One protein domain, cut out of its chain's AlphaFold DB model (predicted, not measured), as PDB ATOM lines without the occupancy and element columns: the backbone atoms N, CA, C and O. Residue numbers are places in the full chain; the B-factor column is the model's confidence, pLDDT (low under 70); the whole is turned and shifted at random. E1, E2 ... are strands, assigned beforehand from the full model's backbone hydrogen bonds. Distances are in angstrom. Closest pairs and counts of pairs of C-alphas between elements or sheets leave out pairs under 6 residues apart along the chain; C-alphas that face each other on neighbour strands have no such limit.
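This is residues 15 to 70 of the 234 residues of the protein "MogA/MoaB family molybdenum cofactor biosynthesis protein" of Desulfovibrio marinus (UniProt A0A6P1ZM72). A long, arched hairpin of E2 and E3 reaches out from a small base, where E1 and E4 lie side by side and E1 pairs with residues 27 and 28 of E2. The four make one strongly twisted antiparallel sheet, order E3, E2, E1, E4, curled like part of a barrel. The printed part has 56 residues, 28 of them in the named strands E1 to E4, in chain order, with no named helix; the class is all strand, and the whole is loose, with a radius of gyration of the C-alphas of 12.9 A and spans of 35 by 24 by 16 A.

Find C-alpha 15 at (119.044, 129.995, 148.652); E1, residues 15 to 18, runs 10.2 A from there. E2, residues 27 to 36, 21.9 A long, bends by 80 degrees at residue 30. E3, residues 46 to 54, measures 24.0 A; E4, residues 65 to 69, 13.3 A, ends at (122.981, 125.574, 147.369).

E1, E2 and E3 form a meander, each strand the antiparallel neighbour of the one before; E4, antiparallel neighbour of E1, completes a Greek key. Within hydrogen-bond range, find N 16 and O 27, 2.9 A, in hairpin E1 and E2; N 35 and O 47, 2.8 A, in hairpin E2 and E3; N 17 and O 66, 3.1 A, between E1 and E4.

The farthest C-alphas, of Asn 23 and Gly 43, are 35.9 A apart. The printed part has no cut and no long link; residues 39 to 42 have pLDDT under 70.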
ATOM      1  N   ARG A  15     120.439 129.891 148.260       94.19
ATOM      2  CA  ARG A  15     119.044 129.995 148.652       94.19
ATOM      3  C   ARG A  15     118.955 130.051 150.166       94.19
ATOM      4  O   ARG A  15     119.636 129.291 150.845       94.19
ATOM      5  N   LEU A  16     118.100 130.925 150.678       92.38
ATOM      6  CA  LEU A  16     117.794 131.001 152.103       92.38
ATOM      7  C   LEU A  16     116.381 130.481 152.330       92.38
ATOM      8  O   LEU A  16     115.430 131.010 151.744       92.38
ATOM      9  N   ALA A  17     116.248 129.456 153.161       92.75
ATOM     10  CA  ALA A  17     114.974 128.835 153.508       92.75
ATOM     11  C   ALA A  17     114.696 128.970 155.009       92.75
ATOM     12  O   ALA A  17     115.651 128.994 155.786       92.75
ATOM     13  N   PRO A  18     113.425 129.044 155.443       92.69
ATOM     14  CA  PRO A  18     113.094 128.985 156.859       92.69
ATOM     15  C   PRO A  18     113.621 127.694 157.492       92.69
ATOM     16  O   PRO A  18     113.493 126.624 156.898       92.69
ATOM     17  N   VAL A  19     114.151 127.772 158.716       91.12
ATOM     18  CA  VAL A  19     114.614 126.584 159.470       91.12
ATOM     19  C   VAL A  19     113.512 125.520 159.586       91.12
ATOM     20  O   VAL A  19     113.788 124.325 159.516       91.12
ATOM     21  N   SER A  20     112.253 125.944 159.728       90.31
ATOM     22  CA  SER A  20     111.089 125.056 159.821       90.31
ATOM     23  C   SER A  20     110.747 124.340 158.511       90.31
ATOM     24  O   SER A  20     110.135 123.275 158.541       90.31
ATOM     25  N   THR A  21     111.141 124.903 157.367       90.12
ATOM     26  CA  THR A  21     110.878 124.356 156.030       90.12
ATOM     27  C   THR A  21     112.126 124.500 155.141       90.12
ATOM     28  O   THR A  21     112.145 125.332 154.231       90.12
ATOM     29  N   PRO A  22     113.191 123.703 155.367       85.19
ATOM     30  CA  PRO A  22     114.498 123.913 154.725       85.19
ATOM     31  C   PRO A  22     114.509 123.769 153.196       85.19
ATOM     32  O   PRO A  22     115.382 124.312 152.523       85.19
ATOM     33  N   ASN A  23     113.527 123.066 152.628       86.75
ATOM     34  CA  ASN A  23     113.378 122.919 151.175       86.75
ATOM     35  C   ASN A  23     112.629 124.101 150.531       86.75
ATOM     36  O   ASN A  23     112.559 124.210 149.307       86.75
ATOM     37  N   ASP A  24     112.097 125.014 151.343       90.81
ATOM     38  CA  ASP A  24     111.218 126.098 150.928       90.81
ATOM     39  C   ASP A  24     111.925 127.457 150.943       90.81
ATOM     40  O   ASP A  24     111.574 128.382 151.672       90.81
ATOM     41  N   ALA A  25     112.913 127.601 150.058       92.44
ATOM     42  CA  ALA A  25     113.677 128.836 149.898       92.44
ATOM     43  C   ALA A  25     112.798 130.074 149.637       92.44
ATOM     44  O   ALA A  25     112.041 130.114 148.660       92.44
ATOM     45  N   VAL A  26     112.944 131.105 150.471       94.38
ATOM     46  CA  VAL A  26     112.227 132.388 150.382       94.38
ATOM     47  C   VAL A  26     113.040 133.488 149.707       94.38
ATOM     48  O   VAL A  26     112.465 134.386 149.092       94.38
ATOM     49  N   LEU A  27     114.366 133.396 149.776       94.06
ATOM     50  CA  LEU A  27     115.296 134.346 149.174       94.06
ATOM     51  C   LEU A  27     116.343 133.605 148.338       94.06
ATOM     52  O   LEU A  27     116.706 132.464 148.630       94.06
ATOM     53  N   LEU A  28     116.844 134.284 147.312       94.75
ATOM     54  CA  LEU A  28     117.960 133.854 146.477       94.75
ATOM     55  C   LEU A  28     118.993 134.972 146.423       94.75
ATOM     56  O   LEU A  28     118.667 136.058 145.950       94.75
ATOM     57  N   THR A  29     120.223 134.710 146.848       94.25
ATOM     58  CA  THR A  29     121.328 135.658 146.689       94.25
ATOM     59  C   THR A  29     121.663 135.818 145.208       94.25
ATOM     60  O   THR A  29     122.007 134.842 144.541       94.25
ATOM     61  N   VAL A  30     121.562 137.048 144.705       94.75
ATOM     62  CA  VAL A  30     121.835 137.400 143.298       94.75
ATOM     63  C   VAL A  30     123.059 138.297 143.146       94.75
ATOM     64  O   VAL A  30     123.689 138.289 142.096       94.75
ATOM     65  N   ARG A  31     123.419 139.055 144.191       92.06
ATOM     66  CA  ARG A  31     124.666 139.828 144.256       92.06
ATOM     67  C   ARG A  31     125.203 139.873 145.684       92.06
ATOM     68  O   ARG A  31     124.444 139.750 146.644       92.06
ATOM     69  N   THR A  32     126.485 140.157 145.813       90.00
ATOM     70  CA  THR A  32     127.186 140.514 147.045       90.00
ATOM     71  C   THR A  32     127.971 141.801 146.826       90.00
ATOM     72  O   THR A  32     128.286 142.168 145.691       90.00
ATOM     73  N   GLY A  33     128.277 142.516 147.903       88.12
ATOM     74  CA  GLY A  33     129.131 143.692 147.799       88.12
ATOM     75  C   GLY A  33     129.271 144.453 149.102       88.12
ATOM     76  O   GLY A  33     128.536 144.230 150.063       88.12
ATOM     77  N   TRP A  34     130.242 145.358 149.132       86.25
ATOM     78  CA  TRP A  34     130.458 146.238 150.272       86.25
ATOM     79  C   TRP A  34     129.373 147.308 150.333       86.25
ATOM     80  O   TRP A  34     129.160 148.054 149.377       86.25
ATOM     81  N   LEU A  35     128.699 147.387 151.475       83.88
ATOM     82  CA  LEU A  35     127.693 148.392 151.785       83.88
ATOM     83  C   LEU A  35     128.204 149.286 152.918       83.88
ATOM     84  O   LEU A  35     128.884 148.792 153.821       83.88
ATOM     85  N   PRO A  36     127.854 150.582 152.935       83.81
ATOM     86  CA  PRO A  36     128.032 151.403 154.125       83.81
ATOM     87  C   PRO A  36     127.333 150.744 155.320       83.81
ATOM     88  O   PRO A  36     126.200 150.279 155.198       83.81
ATOM     89  N   ALA A  37     127.999 150.706 156.474       76.06
ATOM     90  CA  ALA A  37     127.500 149.970 157.636       76.06
ATOM     91  C   ALA A  37     126.137 150.466 158.152       76.06
ATOM     92  O   ALA A  37     125.369 149.658 158.661       76.06
ATOM     93  N   MET A  38     125.813 151.757 157.996       70.38
ATOM     94  CA  MET A  38     124.552 152.372 158.452       70.38
ATOM     95  C   MET A  38     124.108 151.842 159.839       70.38
ATOM     96  O   MET A  38     124.928 151.719 160.745       70.38
ATOM     97  N   GLU A  39     122.830 151.492 160.019       66.88
ATOM     98  CA  GLU A  39     122.298 150.837 161.230       66.88
ATOM     99  C   GLU A  39     122.556 149.312 161.278       66.88
ATOM    100  O   GLU A  39     122.096 148.624 162.196       66.88
ATOM    101  N   LEU A  40     123.247 148.753 160.278       65.94
ATOM    102  CA  LEU A  40     123.502 147.314 160.137       65.94
ATOM    103  C   LEU A  40     124.690 146.845 160.987       65.94
ATOM    104  O   LEU A  40     124.720 145.683 161.377       65.94
ATOM    105  N   SER A  41     125.648 147.725 161.294       67.56
ATOM    106  CA  SER A  41     126.783 147.411 162.171       67.56
ATOM    107  C   SER A  41     127.179 148.629 163.020       67.56
ATOM    108  O   SER A  41     127.877 149.522 162.528       67.56
ATOM    109  N   PRO A  42     126.730 148.709 164.291       66.25
ATOM    110  CA  PRO A  42     127.096 149.799 165.192       66.25
ATOM    111  C   PRO A  42     128.616 149.848 165.414       66.25
ATOM    112  O   PRO A  42     129.195 148.926 165.981       66.25
ATOM    113  N   GLY A  43     129.266 150.926 164.967       73.00
ATOM    114  CA  GLY A  43     130.721 151.115 165.069       73.00
ATOM    115  C   GLY A  43     131.532 150.631 163.858       73.00
ATOM    116  O   GLY A  43     132.736 150.876 163.808       73.00
ATOM    117  N   GLY A  44     130.898 149.995 162.868       76.50
ATOM    118  CA  GLY A  44     131.512 149.682 161.577       76.50
ATOM    119  C   GLY A  44     131.368 150.832 160.575       76.50
ATOM    120  O   GLY A  44     130.430 151.622 160.650       76.50
ATOM    121  N   HIS A  45     132.277 150.915 159.600       83.25
ATOM    122  CA  HIS A  45     132.151 151.846 158.465       83.25
ATOM    123  C   HIS A  45     131.641 151.161 157.187       83.25
ATOM    124  O   HIS A  45     131.025 151.813 156.343       83.25
ATOM    125  N   ALA A  46     131.828 149.846 157.066       82.88
ATOM    126  CA  ALA A  46     131.323 149.040 155.963       82.88
ATOM    127  C   ALA A  46     130.936 147.637 156.442       82.88
ATOM    128  O   ALA A  46     131.490 147.131 157.419       82.88
ATOM    129  N   VAL A  47     129.997 147.018 155.734       82.00
ATOM    130  CA  VAL A  47     129.587 145.623 155.909       82.00
ATOM    131  C   VAL A  47     129.605 144.929 154.556       82.00
ATOM    132  O   VAL A  47     129.288 145.544 153.536       82.00
ATOM    133  N   HIS A  48     129.964 143.650 154.527       82.19
ATOM    134  CA  HIS A  48     129.756 142.846 153.331       82.19
ATOM    135  C   HIS A  48     128.289 142.408 153.315       82.19
ATOM    136  O   HIS A  48     127.818 141.756 154.240       82.19
ATOM    137  N   GLY A  49     127.536 142.861 152.317       84.00
ATOM    138  CA  GLY A  49     126.104 142.623 152.209       84.00
ATOM    139  C   GLY A  49     125.751 141.661 151.085       84.00
ATOM    140  O   GLY A  49     126.549 141.396 150.182       84.00
ATOM    141  N   VAL A  50     124.507 141.184 151.119       87.00
ATOM    142  CA  VAL A  50     123.898 140.425 150.024       87.00
ATOM    143  C   VAL A  50     122.699 141.184 149.476       87.00
ATOM    144  O   VAL A  50     121.903 141.750 150.224       87.00
ATOM    145  N   PHE A  51     122.541 141.138 148.163       89.62
ATOM    146  CA  PHE A  51     121.300 141.483 147.497       89.62
ATOM    147  C   PHE A  51     120.599 140.185 147.134       89.62
ATOM    148  O   PHE A  51     121.174 139.313 146.473       89.62
ATOM    149  N   ALA A  52     119.351 140.059 147.573       91.19
ATOM    150  CA  ALA A  52     118.576 138.853 147.379       91.19
ATOM    151  C   ALA A  52     117.276 139.134 146.629       91.19
ATOM    152  O   ALA A  52     116.571 140.107 146.897       91.19
ATOM    153  N   LYS A  53     116.937 138.236 145.706       93.69
ATOM    154  CA  LYS A  53     115.627 138.178 145.072       93.69
ATOM    155  C   LYS A  53     114.655 137.460 146.000       93.69
ATOM    156  O   LYS A  53     114.935 136.356 146.466       93.69
ATOM    157  N   VAL A  54     113.494 138.068 146.218       94.38
ATOM    158  CA  VAL A  54     112.374 137.438 146.924       94.38
ATOM    159  C   VAL A  54     111.740 136.392 146.008       94.38
ATOM    160  O   VAL A  54     111.289 136.714 144.910       94.38
ATOM    161  N   LEU A  55     111.747 135.130 146.442       93.75
ATOM    162  CA  LEU A  55     111.178 134.003 145.696       93.75
ATOM    163  C   LEU A  55     109.704 133.766 146.036       93.75
ATOM    164  O   LEU A  55     108.953 133.273 145.199       93.75
ATOM    165  N   ARG A  56     109.294 134.099 147.263       90.50
ATOM    166  CA  ARG A  56     107.919 133.953 147.756       90.50
ATOM    167  C   ARG A  56     107.614 135.015 148.811       90.50
ATOM    168  O   ARG A  56     108.531 135.654 149.319       90.50
ATOM    169  N   ALA A  57     106.339 135.185 149.148       89.56
ATOM    170  CA  ALA A  57     105.923 136.129 150.179       89.56
ATOM    171  C   ALA A  57     106.635 135.854 151.514       89.56
ATOM    172  O   ALA A  57     106.707 134.709 151.962       89.56
ATOM    173  N   ILE A  58     107.144 136.916 152.140       87.31
ATOM    174  CA  ILE A  58     107.799 136.851 153.446       87.31
ATOM    175  C   ILE A  58     106.827 137.449 154.468       87.31
ATOM    176  O   ILE A  58     106.475 138.625 154.335       87.31
ATOM    177  N   PRO A  59     106.343 136.664 155.446       84.12
ATOM    178  CA  PRO A  59     105.424 137.166 156.456       84.12
ATOM    179  C   PRO A  59     106.097 138.239 157.327       84.12
ATOM    180  O   PRO A  59     107.317 138.213 157.513       84.12
ATOM    181  N   PRO A  60     105.321 139.188 157.881       86.88
ATOM    182  CA  PRO A  60     105.855 140.150 158.833       86.88
ATOM    183  C   PRO A  60     106.344 139.434 160.096       86.88
ATOM    184  O   PRO A  60     105.701 138.504 160.581       86.88
ATOM    185  N   GLY A  61     107.459 139.904 160.651       85.69
ATOM    186  CA  GLY A  61     108.035 139.372 161.884       85.69
ATOM    187  C   GLY A  61     109.499 138.982 161.729       85.69
ATOM    188  O   GLY A  61     110.199 139.469 160.839       85.69
ATOM    189  N   HIS A  62     109.949 138.128 162.643       83.06
ATOM    190  CA  HIS A  62     111.286 137.547 162.642       83.06
ATOM    191  C   HIS A  62     111.246 136.149 162.018       83.06
ATOM    192  O   HIS A  62     110.287 135.404 162.223       83.06
ATOM    193  N   MET A  63     112.273 135.809 161.242       85.06
ATOM    194  CA  MET A  63     112.388 134.522 160.566       85.06
ATOM    195  C   MET A  63     113.846 134.077 160.569       85.06
ATOM    196  O   MET A  63     114.701 134.775 160.023       85.06
ATOM    197  N   ASP A  64     114.088 132.888 161.112       87.94
ATOM    198  CA  ASP A  64     115.385 132.228 161.039       87.94
ATOM    199  C   ASP A  64     115.549 131.533 159.691       87.94
ATOM    200  O   ASP A  64     114.689 130.755 159.260       87.94
ATOM    201  N   LEU A  65     116.670 131.810 159.030       88.88
ATOM    202  CA  LEU A  65     116.975 131.310 157.698       88.88
ATOM    203  C   LEU A  65     118.240 130.459 157.708       88.88
ATOM    204  O   LEU A  65     119.243 130.824 158.317       88.88
ATOM    205  N   VAL A  66     118.210 129.363 156.957       89.50
ATOM    206  CA  VAL A  66     119.373 128.512 156.693       89.50
ATOM    207  C   VAL A  66     119.800 128.628 155.229       89.50
ATOM    208  O   VAL A  66     118.939 128.622 154.341       89.50
ATOM    209  N   PRO A  67     121.110 128.752 154.949       90.75
ATOM    210  CA  PRO A  67     121.620 128.773 153.588       90.75
ATOM    211  C   PRO A  67     121.713 127.364 152.997       90.75
ATOM    212  O   PRO A  67     122.099 126.410 153.668       90.75
ATOM    213  N   GLY A  68     121.425 127.251 151.703       90.25
ATOM    214  CA  GLY A  68     121.609 126.031 150.924       90.25
ATOM    215  C   GLY A  68     121.900 126.335 149.458       90.25
ATOM    216  O   GLY A  68     121.465 127.353 148.918       90.25
ATOM    217  N   LYS A  69     122.641 125.447 148.791       89.19
ATOM    218  CA  LYS A  69     122.981 125.574 147.369       89.19
ATOM    219  C   LYS A  69     122.324 124.435 146.590       89.19
ATOM    220  O   LYS A  69     122.546 123.273 146.894       89.19
ATOM    221  N   ALA A  70     121.505 124.772 145.592       89.31
ATOM    222  CA  ALA A  70     120.766 123.788 144.784       89.31
ATOM    223  C   ALA A  70     121.576 123.223 143.597       89.31
ATOM    224  O   ALA A  70     121.067 122.427 142.814       89.31
TER     225      ALA A  70